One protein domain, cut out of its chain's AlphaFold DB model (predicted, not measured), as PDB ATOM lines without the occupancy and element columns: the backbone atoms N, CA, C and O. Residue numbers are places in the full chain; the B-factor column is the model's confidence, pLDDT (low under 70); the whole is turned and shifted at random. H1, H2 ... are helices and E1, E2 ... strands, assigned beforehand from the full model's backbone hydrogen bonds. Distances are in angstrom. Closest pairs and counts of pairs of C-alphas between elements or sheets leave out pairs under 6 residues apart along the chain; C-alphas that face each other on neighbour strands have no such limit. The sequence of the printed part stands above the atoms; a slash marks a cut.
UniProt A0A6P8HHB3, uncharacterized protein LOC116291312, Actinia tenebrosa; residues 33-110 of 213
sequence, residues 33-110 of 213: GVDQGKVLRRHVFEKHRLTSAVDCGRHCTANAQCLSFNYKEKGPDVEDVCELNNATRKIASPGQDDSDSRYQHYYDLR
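What this domain is: This is residues 33 to 110 of the 213 residues of the protein "uncharacterized protein LOC116291312" of Actinia tenebrosa (UniProt A0A6P8HHB3). A strongly twisted antiparallel sheet, ordered E1, E5, E3, E4, E2, has one helix, H1, over one face, making two layers. The printed part has 78 residues, with E1, E2, H1, E3, E4, E5 along it, class mixed. It is compact, radius of gyration of the C-alphas 11.4 A, spanning 34 by 27 by 20 A.

Where its parts are: E1, residues 33 to 39, begins at C-alpha 33 (-40.172, -10.043, 10.614). E2 is residues 44 to 48, H1 53 to 62 (14.2 A), E3 68 to 72, E4 81 to 85. E5, residues 98 to 108, 18.7 A, bends by 118 degrees at residue 101.

How they stand to each other: Within hydrogen-bond range are N 35 and O 105 of E1 and E5, 2.9 A; N 71 and O 104 of E3 and E5, 2.9 A; N 70 and O 83 of the hairpin E3 and E4, 2.8 A; N 48 and O 82 of E2 and E4, 2.8 A. In H1 every O i to N i+4 pair is within range. H1 is on the sheet, height 8.2 A; its closest C-alphas to E4 are Cys 56 and Cys 82, 5.6 A. E2, H1, E3 form a split strand-helix-strand unit, E4 between its strands, crossover right-handed.

The domain as a whole: The printed part has no cut. The link E4 to E5 is long. pLDDT is under 70 at residues 50, 75 to 79, 92 to 97 and 110.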
ATOM      1  N   GLY A  33     -40.880 -11.314  10.696       85.56
ATOM      2  CA  GLY A  33     -40.172 -10.043  10.614       85.56
ATOM      3  C   GLY A  33     -40.882  -9.041  11.512       85.56
ATOM      4  O   GLY A  33     -42.057  -9.240  11.832       85.56
ATOM      5  N   VAL A  34     -40.185  -7.985  11.921       89.12
ATOM      6  CA  VAL A  34     -40.739  -6.956  12.804       89.12
ATOM      7  C   VAL A  34     -40.550  -5.570  12.201       89.12
ATOM      8  O   VAL A  34     -39.453  -5.215  11.779       89.12
ATOM      9  N   ASP A  35     -41.622  -4.784  12.191       87.81
ATOM     10  CA  ASP A  35     -41.571  -3.348  11.942       87.81
ATOM     11  C   ASP A  35     -41.773  -2.609  13.276       87.81
ATOM     12  O   ASP A  35     -42.844  -2.666  13.891       87.81
ATOM     13  N   GLN A  36     -40.725  -1.925  13.735       89.44
ATOM     14  CA  GLN A  36     -40.743  -1.144  14.975       89.44
ATOM     15  C   GLN A  36     -41.607   0.114  14.818       89.44
ATOM     16  O   GLN A  36     -41.526   0.814  13.807       89.44
ATOM     17  N   GLY A  37     -42.428   0.418  15.825       87.44
ATOM     18  CA  GLY A  37     -43.290   1.599  15.843       87.44
ATOM     19  C   GLY A  37     -44.473   1.551  14.872       87.44
ATOM     20  O   GLY A  37     -45.106   2.582  14.630       87.44
ATOM     21  N   LYS A  38     -44.760   0.378  14.296       89.88
ATOM     22  CA  LYS A  38     -45.863   0.145  13.359       89.88
ATOM     23  C   LYS A  38     -46.969  -0.672  13.998       89.88
ATOM     24  O   LYS A  38     -46.713  -1.492  14.882       89.88
ATOM     25  N   VAL A  39     -48.207  -0.442  13.560       91.25
ATOM     26  CA  VAL A  39     -49.366  -1.143  14.103       91.25
ATOM     27  C   VAL A  39     -50.553  -1.169  13.148       91.25
ATOM     28  O   VAL A  39     -51.039  -0.148  12.661       91.25
ATOM     29  N   LEU A  40     -51.113  -2.365  12.977       91.44
ATOM     30  CA  LEU A  40     -52.245  -2.598  12.094       91.44
ATOM     31  C   LEU A  40     -53.545  -2.702  12.900       91.44
ATOM     32  O   LEU A  40     -53.917  -3.784  13.335       91.44
ATOM     33  N   ARG A  41     -54.242  -1.586  13.143       88.12
ATOM     34  CA  ARG A  41     -55.387  -1.561  14.086       88.12
ATOM     35  C   ARG A  41     -56.690  -2.126  13.531       88.12
ATOM     36  O   ARG A  41     -57.450  -2.760  14.254       88.12
ATOM     37  N   ARG A  42     -56.972  -1.879  12.251       88.12
ATOM     38  CA  ARG A  42     -58.277  -2.186  11.628       88.12
ATOM     39  C   ARG A  42     -58.473  -3.660  11.284       88.12
ATOM     40  O   ARG A  42     -59.581  -4.065  10.957       88.12
ATOM     41  N   HIS A  43     -57.402  -4.438  11.340       91.38
ATOM     42  CA  HIS A  43     -57.404  -5.853  10.981       91.38
ATOM     43  C   HIS A  43     -57.307  -6.771  12.198       91.38
ATOM     44  O   HIS A  43     -57.246  -7.991  12.032       91.38
ATOM     45  N   VAL A  44     -57.319  -6.193  13.404       93.62
ATOM     46  CA  VAL A  44     -57.318  -6.944  14.654       93.62
ATOM     47  C   VAL A  44     -58.643  -7.685  14.778       93.62
ATOM     48  O   VAL A  44     -59.701  -7.061  14.836       93.62
ATOM     49  N   PHE A  45     -58.582  -9.012  14.840       94.62
ATOM     50  CA  PHE A  45     -59.764  -9.858  15.036       94.62
ATOM     51  C   PHE A  45     -59.751 -10.578  16.387       94.62
ATOM     52  O   PHE A  45     -60.785 -11.075  16.822       94.62
ATOM     53  N   GLU A  46     -58.603 -10.618  17.064       93.75
ATOM     54  CA  GLU A  46     -58.450 -11.270  18.361       93.75
ATOM     55  C   GLU A  46     -57.417 -10.516  19.204       93.75
ATOM     56  O   GLU A  46     -56.410 -10.030  18.685       93.75
ATOM     57  N   LYS A  47     -57.675 -10.388  20.509       93.19
ATOM     58  CA  LYS A  47     -56.758  -9.750  21.461       93.19
ATOM     59  C   LYS A  47     -56.510 -10.670  22.640       93.19
ATOM     60  O   LYS A  47     -57.449 -11.224  23.207       93.19
ATOM     61  N   HIS A  48     -55.256 -10.755  23.054       87.81
ATOM     62  CA  HIS A  48     -54.838 -11.505  24.223       87.81
ATOM     63  C   HIS A  48     -53.963 -10.644  25.133       87.81
ATOM     64  O   HIS A  48     -53.218  -9.773  24.681       87.81
ATOM     65  N   ARG A  49     -54.039 -10.935  26.429       81.25
ATOM     66  CA  ARG A  49     -53.118 -10.434  27.451       81.25
ATOM     67  C   ARG A  49     -52.035 -11.502  27.611       81.25
ATOM     68  O   ARG A  49     -52.238 -12.468  28.340       81.25
ATOM     69  N   LEU A  50     -50.972 -11.417  26.810       69.44
ATOM     70  CA  LEU A  50     -49.876 -12.398  26.780       69.44
ATOM     71  C   LEU A  50     -48.568 -11.715  27.135       69.44
ATOM     72  O   LEU A  50     -48.349 -10.584  26.728       69.44
ATOM     73  N   THR A  51     -47.698 -12.446  27.817       70.12
ATOM     74  CA  THR A  51     -46.473 -11.948  28.456       70.12
ATOM     75  C   THR A  51     -45.264 -11.840  27.525       70.12
ATOM     76  O   THR A  51     -44.164 -11.559  27.992       70.12
ATOM     77  N   SER A  52     -45.396 -12.178  26.235       87.38
ATOM     78  CA  SER A  52     -44.277 -12.088  25.291       87.38
ATOM     79  C   SER A  52     -44.714 -12.037  23.823       87.38
ATOM     80  O   SER A  52     -45.728 -12.620  23.419       87.38
ATOM     81  N   ALA A  53     -43.885 -11.409  22.982       90.12
ATOM     82  CA  ALA A  53     -44.044 -11.448  21.527       90.12
ATOM     83  C   ALA A  53     -43.962 -12.883  20.972       90.12
ATOM     84  O   ALA A  53     -44.618 -13.213  19.983       90.12
ATOM     85  N   VAL A  54     -43.188 -13.754  21.631       89.44
ATOM     86  CA  VAL A  54     -43.041 -15.170  21.263       89.44
ATOM     87  C   VAL A  54     -44.358 -15.916  21.459       89.44
ATOM     88  O   VAL A  54     -44.800 -16.629  20.556       89.44
ATOM     89  N   ASP A  55     -45.031 -15.713  22.592       90.81
ATOM     90  CA  ASP A  55     -46.348 -16.299  22.840       90.81
ATOM     91  C   ASP A  55     -47.388 -15.765  21.864       90.81
ATOM     92  O   ASP A  55     -48.155 -16.545  21.302       90.81
ATOM     93  N   CYS A  56     -47.370 -14.463  21.579       92.75
ATOM     94  CA  CYS A  56     -48.248 -13.889  20.564       92.75
ATOM     95  C   CYS A  56     -48.030 -14.548  19.186       92.75
ATOM     96  O   CYS A  56     -48.987 -14.956  18.521       92.75
ATOM     97  N   GLY A  57     -46.770 -14.783  18.801       92.31
ATOM     98  CA  GLY A  57     -46.412 -15.536  17.599       92.31
ATOM     99  C   GLY A  57     -46.892 -16.991  17.622       92.31
ATOM    100  O   GLY A  57     -47.383 -17.500  16.609       92.31
ATOM    101  N   ARG A  58     -46.833 -17.670  18.773       91.25
ATOM    102  CA  ARG A  58     -47.377 -19.029  18.948       91.25
ATOM    103  C   ARG A  58     -48.896 -19.056  18.761       91.25
ATOM    104  O   ARG A  58     -49.407 -19.926  18.057       91.25
ATOM    105  N   HIS A  59     -49.614 -18.086  19.319       91.88
ATOM    106  CA  HIS A  59     -51.056 -17.941  19.107       91.88
ATOM    107  C   HIS A  59     -51.382 -17.660  17.630       91.88
ATOM    108  O   HIS A  59     -52.242 -18.319  17.045       91.88
ATOM    109  N   CYS A  60     -50.623 -16.775  16.979       92.25
ATOM    110  CA  CYS A  60     -50.800 -16.480  15.557       92.25
ATOM    111  C   CYS A  60     -50.537 -17.697  14.650       92.25
ATOM    112  O   CYS A  60     -51.265 -17.959  13.691       92.25
ATOM    113  N   THR A  61     -49.493 -18.476  14.937       90.88
ATOM    114  CA  THR A  61     -49.180 -19.684  14.155       90.88
ATOM    115  C   THR A  61     -50.202 -20.800  14.362       90.88
ATOM    116  O   THR A  61     -50.453 -21.552  13.418       90.88
ATOM    117  N   ALA A  62     -50.828 -20.874  15.542       90.69
ATOM    118  CA  ALA A  62     -51.901 -21.816  15.848       90.69
ATOM    119  C   ALA A  62     -53.257 -21.427  15.222       90.69
ATOM    120  O   ALA A  62     -54.050 -22.311  14.897       90.69
ATOM    121  N   ASN A  63     -53.523 -20.132  15.010       90.56
ATOM    122  CA  ASN A  63     -54.781 -19.651  14.435       90.56
ATOM    123  C   ASN A  63     -54.665 -19.403  12.920       90.56
ATOM    124  O   ASN A  63     -54.058 -18.428  12.481       90.56
ATOM    125  N   ALA A  64     -55.330 -20.228  12.101       87.94
ATOM    126  CA  ALA A  64     -55.301 -20.131  10.638       87.94
ATOM    127  C   ALA A  64     -55.762 -18.772  10.064       87.94
ATOM    128  O   ALA A  64     -55.369 -18.432   8.947       87.94
ATOM    129  N   GLN A  65     -56.537 -17.970  10.799       90.62
ATOM    130  CA  GLN A  65     -56.960 -16.632  10.368       90.62
ATOM    131  C   GLN A  65     -55.895 -15.557  10.616       90.62
ATOM    132  O   GLN A  65     -55.934 -14.515   9.969       90.62
ATOM    133  N   CYS A  66     -54.916 -15.809  11.490       91.56
ATOM    134  CA  CYS A  66     -53.852 -14.849  11.767       91.56
ATOM    135  C   CYS A  66     -52.852 -14.758  10.607       91.56
ATOM    136  O   CYS A  66     -52.266 -15.757  10.209       91.56
ATOM    137  N   LEU A  67     -52.636 -13.571  10.051       89.62
ATOM    138  CA  LEU A  67     -51.670 -13.312   8.975       89.62
ATOM    139  C   LEU A  67     -50.517 -12.396   9.418       89.62
ATOM    140  O   LEU A  67     -49.470 -12.365   8.773       89.62
ATOM    141  N   SER A  68     -50.706 -11.665  10.512       92.56
ATOM    142  CA  SER A  68     -49.709 -10.852  11.213       92.56
ATOM    143  C   SER A  68     -50.215 -10.591  12.636       92.56
ATOM    144  O   SER A  68     -51.356 -10.929  12.951       92.56
ATOM    145  N   PHE A  69     -49.416  -9.989  13.509       93.88
ATOM    146  CA  PHE A  69     -49.879  -9.575  14.833       93.88
ATOM    147  C   PHE A  69     -49.200  -8.285  15.282       93.88
ATOM    148  O   PHE A  69     -48.089  -7.974  14.859       93.88
ATOM    149  N   ASN A  70     -49.872  -7.521  16.135       94.12
ATOM    150  CA  ASN A  70     -49.263  -6.407  16.844       94.12
ATOM    151  C   ASN A  70     -48.886  -6.882  18.244       94.12
ATOM    152  O   ASN A  70     -49.672  -7.564  18.906       94.12
ATOM    153  N   TYR A  71     -47.709  -6.491  18.704       93.75
ATOM    154  CA  TYR A  71     -47.300  -6.672  20.084       93.75
ATOM    155  C   TYR A  71     -46.941  -5.318  20.675       93.75
ATOM    156  O   TYR A  71     -46.222  -4.529  20.062       93.75
ATOM    157  N   LYS A  72     -47.459  -5.043  21.863       90.00
ATOM    158  CA  LYS A  72     -47.072  -3.892  22.663       90.00
ATOM    159  C   LYS A  72     -46.508  -4.409  23.963       90.00
ATOM    160  O   LYS A  72     -47.268  -4.867  24.814       90.00
ATOM    161  N   GLU A  73     -45.200  -4.276  24.083       80.38
ATOM    162  CA  GLU A  73     -44.505  -4.431  25.348       80.38
ATOM    163  C   GLU A  73     -44.860  -3.230  26.229       80.38
ATOM    164  O   GLU A  73     -44.889  -2.082  25.755       80.38
ATOM    165  N   LYS A  74     -45.203  -3.468  27.490       72.62
ATOM    166  CA  LYS A  74     -45.449  -2.386  28.439       72.62
ATOM    167  C   LYS A  74     -44.521  -2.474  29.641       72.62
ATOM    168  O   LYS A  74     -44.092  -3.536  30.067       72.62
ATOM    169  N   GLY A  75     -44.202  -1.284  30.152       61.75
ATOM    170  CA  GLY A  75     -43.439  -1.087  31.378       61.75
ATOM    171  C   GLY A  75     -44.185  -1.560  32.639       61.75
ATOM    172  O   GLY A  75     -45.277  -2.112  32.533       61.75
ATOM    173  N   PRO A  76     -43.626  -1.291  33.831       54.59
ATOM    174  CA  PRO A  76     -43.872  -2.052  35.064       54.59
ATOM    175  C   PRO A  76     -45.336  -2.267  35.491       54.59
ATOM    176  O   PRO A  76     -45.624  -3.280  36.118       54.59
ATOM    177  N   ASP A  77     -46.260  -1.363  35.139       58.34
ATOM    178  CA  ASP A  77     -47.605  -1.290  35.739       58.34
ATOM    179  C   ASP A  77     -48.766  -1.488  34.753       58.34
ATOM    180  O   ASP A  77     -49.915  -1.146  35.044       58.34
ATOM    181  N   VAL A  78     -48.500  -1.983  33.543       66.06
ATOM    182  CA  VAL A  78     -49.556  -2.126  32.540       66.06
ATOM    183  C   VAL A  78     -49.349  -3.399  31.727       66.06
ATOM    184  O   VAL A  78     -48.269  -3.631  31.213       66.06
ATOM    185  N   GLU A  79     -50.398  -4.202  31.554       69.44
ATOM    186  CA  GLU A  79     -50.297  -5.481  30.841       69.44
ATOM    187  C   GLU A  79     -49.882  -5.321  29.365       69.44
ATOM    188  O   GLU A  79     -50.382  -4.425  28.653       69.44
ATOM    189  N   ASP A  80     -49.013  -6.238  28.930       84.00
ATOM    190  CA  ASP A  80     -48.644  -6.490  27.539       84.00
ATOM    191  C   ASP A  80     -49.879  -6.799  26.689       84.00
ATOM    192  O   ASP A  80     -50.842  -7.439  27.127       84.00
ATOM    193  N   VAL A  81     -49.862  -6.328  25.442       89.31
ATOM    194  CA  VAL A  81     -50.992  -6.501  24.523       89.31
ATOM    195  C   VAL A  81     -50.536  -7.257  23.285       89.31
ATOM    196  O   VAL A  81     -49.687  -6.778  22.536       89.31
ATOM    197  N   CYS A  82     -51.156  -8.411  23.049       93.38
ATOM    198  CA  CYS A  82     -51.059  -9.180  21.814       93.38
ATOM    199  C   CYS A  82     -52.346  -8.998  21.000       93.38
ATOM    200  O   CYS A  82     -53.440  -9.262  21.500       93.38
ATOM    201  N   GLU A  83     -52.234  -8.569  19.746       94.50
ATOM    202  CA  GLU A  83     -53.371  -8.388  18.837       94.50
ATOM    203  C   GLU A  83     -53.142  -9.189  17.552       94.50
ATOM    204  O   GLU A  83     -52.245  -8.864  16.776       94.50
ATOM    205  N   LEU A  84     -53.939 -10.230  17.301       94.69
ATOM    206  CA  LEU A  84     -53.842 -11.019  16.072       94.69
ATOM    207  C   LEU A  84     -54.590 -10.317  14.936       94.69
ATOM    208  O   LEU A  84     -55.732  -9.885  15.103       94.69
ATOM    209  N   ASN A  85     -53.958 -10.247  13.764       93.94
ATOM    210  CA  ASN A  85     -54.489  -9.566  12.587       93.94
ATOM    211  C   ASN A  85     -54.814 -10.539  11.459       93.94
ATOM    212  O   ASN A  85     -54.024 -11.428  11.143       93.94
ATOM    213  N   ASN A  86     -55.942 -10.329  10.783       92.00
ATOM    214  CA  ASN A  86     -56.366 -11.136   9.634       92.00
ATOM    215  C   ASN A  86     -55.829 -10.604   8.297       92.00
ATOM    216  O   ASN A  86     -56.280 -11.017   7.229       92.00
ATOM    217  N   ALA A  87     -54.872  -9.681   8.350       89.31
ATOM    218  CA  ALA A  87     -54.250  -9.058   7.196       89.31
ATOM    219  C   ALA A  87     -52.733  -9.200   7.257       89.31
ATOM    220  O   ALA A  87     -52.132  -9.288   8.327       89.31
ATOM    221  N   THR A  88     -52.110  -9.236   6.083       87.12
ATOM    222  CA  THR A  88     -50.650  -9.161   5.970       87.12
ATOM    223  C   THR A  88     -50.203  -7.706   6.040       87.12
ATOM    224  O   THR A  88     -50.975  -6.805   5.710       87.12
ATOM    225  N   ARG A  89     -48.918  -7.493   6.329       81.75
ATOM    226  CA  ARG A  89     -48.250  -6.185   6.266       81.75
ATOM    227  C   ARG A  89     -48.550  -5.386   4.982       81.75
ATOM    228  O   ARG A  89     -48.613  -4.169   5.022       81.75
ATOM    229  N   LYS A  90     -48.770  -6.053   3.838       73.44
ATOM    230  CA  LYS A  90     -49.036  -5.402   2.533       73.44
ATOM    231  C   LYS A  90     -50.482  -4.966   2.314       73.44
ATOM    232  O   LYS A  90     -50.726  -4.132   1.452       73.44
ATOM    233  N   ILE A  91     -51.432  -5.610   2.995       70.25
ATOM    234  CA  ILE A  91     -52.861  -5.288   2.859       70.25
ATOM    235  C   ILE A  91     -53.188  -4.010   3.634       70.25
ATOM    236  O   ILE A  91     -54.180  -3.357   3.325       70.25
ATOM    237  N   ALA A  92     -52.318  -3.607   4.566       60.47
ATOM    238  CA  ALA A  92     -52.294  -2.245   5.061       60.47
ATOM    239  C   ALA A  92     -52.082  -1.305   3.862       60.47
ATOM    240  O   ALA A  92     -50.970  -1.145   3.359       60.47
ATOM    241  N   SER A  93     -53.168  -0.735   3.344       51.12
ATOM    242  CA  SER A  93     -53.094   0.258   2.272       51.12
ATOM    243  C   SER A  93     -52.202   1.420   2.735       51.12
ATOM    244  O   SER A  93     -52.110   1.654   3.945       51.12
ATOM    245  N   PRO A  94     -51.558   2.186   1.835       50.31
ATOM    246  CA  PRO A  94     -50.839   3.393   2.236       50.31
ATOM    247  C   PRO A  94     -51.765   4.287   3.085       50.31
ATOM    248  O   PRO A  94     -52.800   4.734   2.596       50.31
ATOM    249  N   GLY A  95     -51.443   4.471   4.372       54.75
ATOM    250  CA  GLY A  95     -52.276   5.203   5.343       54.75
ATOM    251  C   GLY A  95     -53.225   4.371   6.227       54.75
ATOM    252  O   GLY A  95     -54.007   4.958   6.967       54.75
ATOM    253  N   GLN A  96     -53.189   3.033   6.174       59.69
ATOM    254  CA  GLN A  96     -53.917   2.140   7.103       59.69
ATOM    255  C   GLN A  96     -53.038   1.518   8.198       59.69
ATOM    256  O   GLN A  96     -53.559   0.876   9.111       59.69
ATOM    257  N   ASP A  97     -51.724   1.684   8.080       66.19
ATOM    258  CA  ASP A  97     -50.748   1.313   9.095       66.19
ATOM    259  C   ASP A  97     -50.505   2.540   9.979       66.19
ATOM    260  O   ASP A  97     -49.901   3.525   9.539       66.19
ATOM    261  N   ASP A  98     -51.040   2.502  11.196       78.56
ATOM    262  CA  ASP A  98     -50.843   3.579  12.155       78.56
ATOM    263  C   ASP A  98     -49.402   3.490  12.686       78.56
ATOM    264  O   ASP A  98     -48.812   2.411  12.789       78.56
ATOM    265  N   SER A  99     -48.807   4.626  13.042       83.56
ATOM    266  CA  SER A  99     -47.531   4.644  13.760       83.56
ATOM    267  C   SER A  99     -47.772   4.854  15.251       83.56
ATOM    268  O   SER A  99     -48.355   5.861  15.652       83.56
ATOM    269  N   ASP A 100     -47.293   3.935  16.080       87.06
ATOM    270  CA  ASP A 100     -47.250   4.076  17.536       87.06
ATOM    271  C   ASP A 100     -45.955   3.422  18.008       87.06
ATOM    272  O   ASP A 100     -45.807   2.206  17.914       87.06
ATOM    273  N   SER A 101     -45.018   4.229  18.513       86.50
ATOM    274  CA  SER A 101     -43.673   3.790  18.916       86.50
ATOM    275  C   SER A 101     -43.665   2.702  19.990       86.50
ATOM    276  O   SER A 101     -42.648   2.049  20.185       86.50
ATOM    277  N   ARG A 102     -44.788   2.490  20.683       87.19
ATOM    278  CA  ARG A 102     -44.933   1.449  21.708       87.19
ATOM    279  C   ARG A 102     -45.283   0.085  21.119       87.19
ATOM    280  O   ARG A 102     -45.259  -0.904  21.840       87.19
ATOM    281  N   TYR A 103     -45.692   0.040  19.856       90.12
ATOM    282  CA  TYR A 103     -46.073  -1.190  19.181       90.12
ATOM    283  C   TYR A 103     -44.966  -1.680  18.254       90.12
ATOM    284  O   TYR A 103     -44.187  -0.917  17.685       90.12
ATOM    285  N   GLN A 104     -44.961  -2.990  18.088       92.31
ATOM    286  CA  GLN A 104     -44.148  -3.736  17.153       92.31
ATOM    287  C   GLN A 104     -45.107  -4.551  16.285       92.31
ATOM    288  O   GLN A 104     -45.932  -5.306  16.810       92.31
ATOM    289  N   HIS A 105     -45.031  -4.394  14.964       92.56
ATOM    290  CA  HIS A 105     -45.845  -5.175  14.037       92.56
ATOM    291  C   HIS A 105     -45.047  -6.366  13.516       92.56
ATOM    292  O   HIS A 105     -44.041  -6.195  12.828       92.56
ATOM    293  N   TYR A 106     -45.510  -7.574  13.824       92.25
ATOM    294  CA  TYR A 106     -44.891  -8.825  13.408       92.25
ATOM    295  C   TYR A 106     -45.636  -9.425  12.220       92.25
ATOM    296  O   TYR A 106     -46.844  -9.655  12.277       92.25
ATOM    297  N   TYR A 107     -44.913  -9.742  11.152       87.94
ATOM    298  CA  TYR A 107     -45.482 -10.268   9.911       87.94
ATOM    299  C   TYR A 107     -44.786 -11.553   9.471       87.94
ATOM    300  O   TYR A 107     -43.580 -11.711   9.646       87.94
ATOM    301  N   ASP A 108     -45.545 -12.491   8.896       82.25
ATOM    302  CA  ASP A 108     -44.998 -13.766   8.421       82.25
ATOM    303  C   ASP A 108     -44.029 -13.515   7.251       82.25
ATOM    304  O   ASP A 108     -44.458 -13.163   6.142       82.25
ATOM    305  N   LEU A 109     -42.727 -13.743   7.475       75.25
ATOM    306  CA  LEU A 109     -41.678 -13.594   6.458       75.25
ATOM    307  C   LEU A 109     -41.947 -14.461   5.234       75.25
ATOM    308  O   LEU A 109     -41.527 -14.117   4.135       75.25
ATOM    309  N   ARG A 110     -42.684 -15.565   5.369       69.69
ATOM    310  CA  ARG A 110     -43.059 -16.407   4.234       69.69
ATOM    311  C   ARG A 110     -44.008 -15.686   3.282       69.69
ATOM    312  O   ARG A 110     -43.863 -15.828   2.070       69.69
TER     313      ARG A 110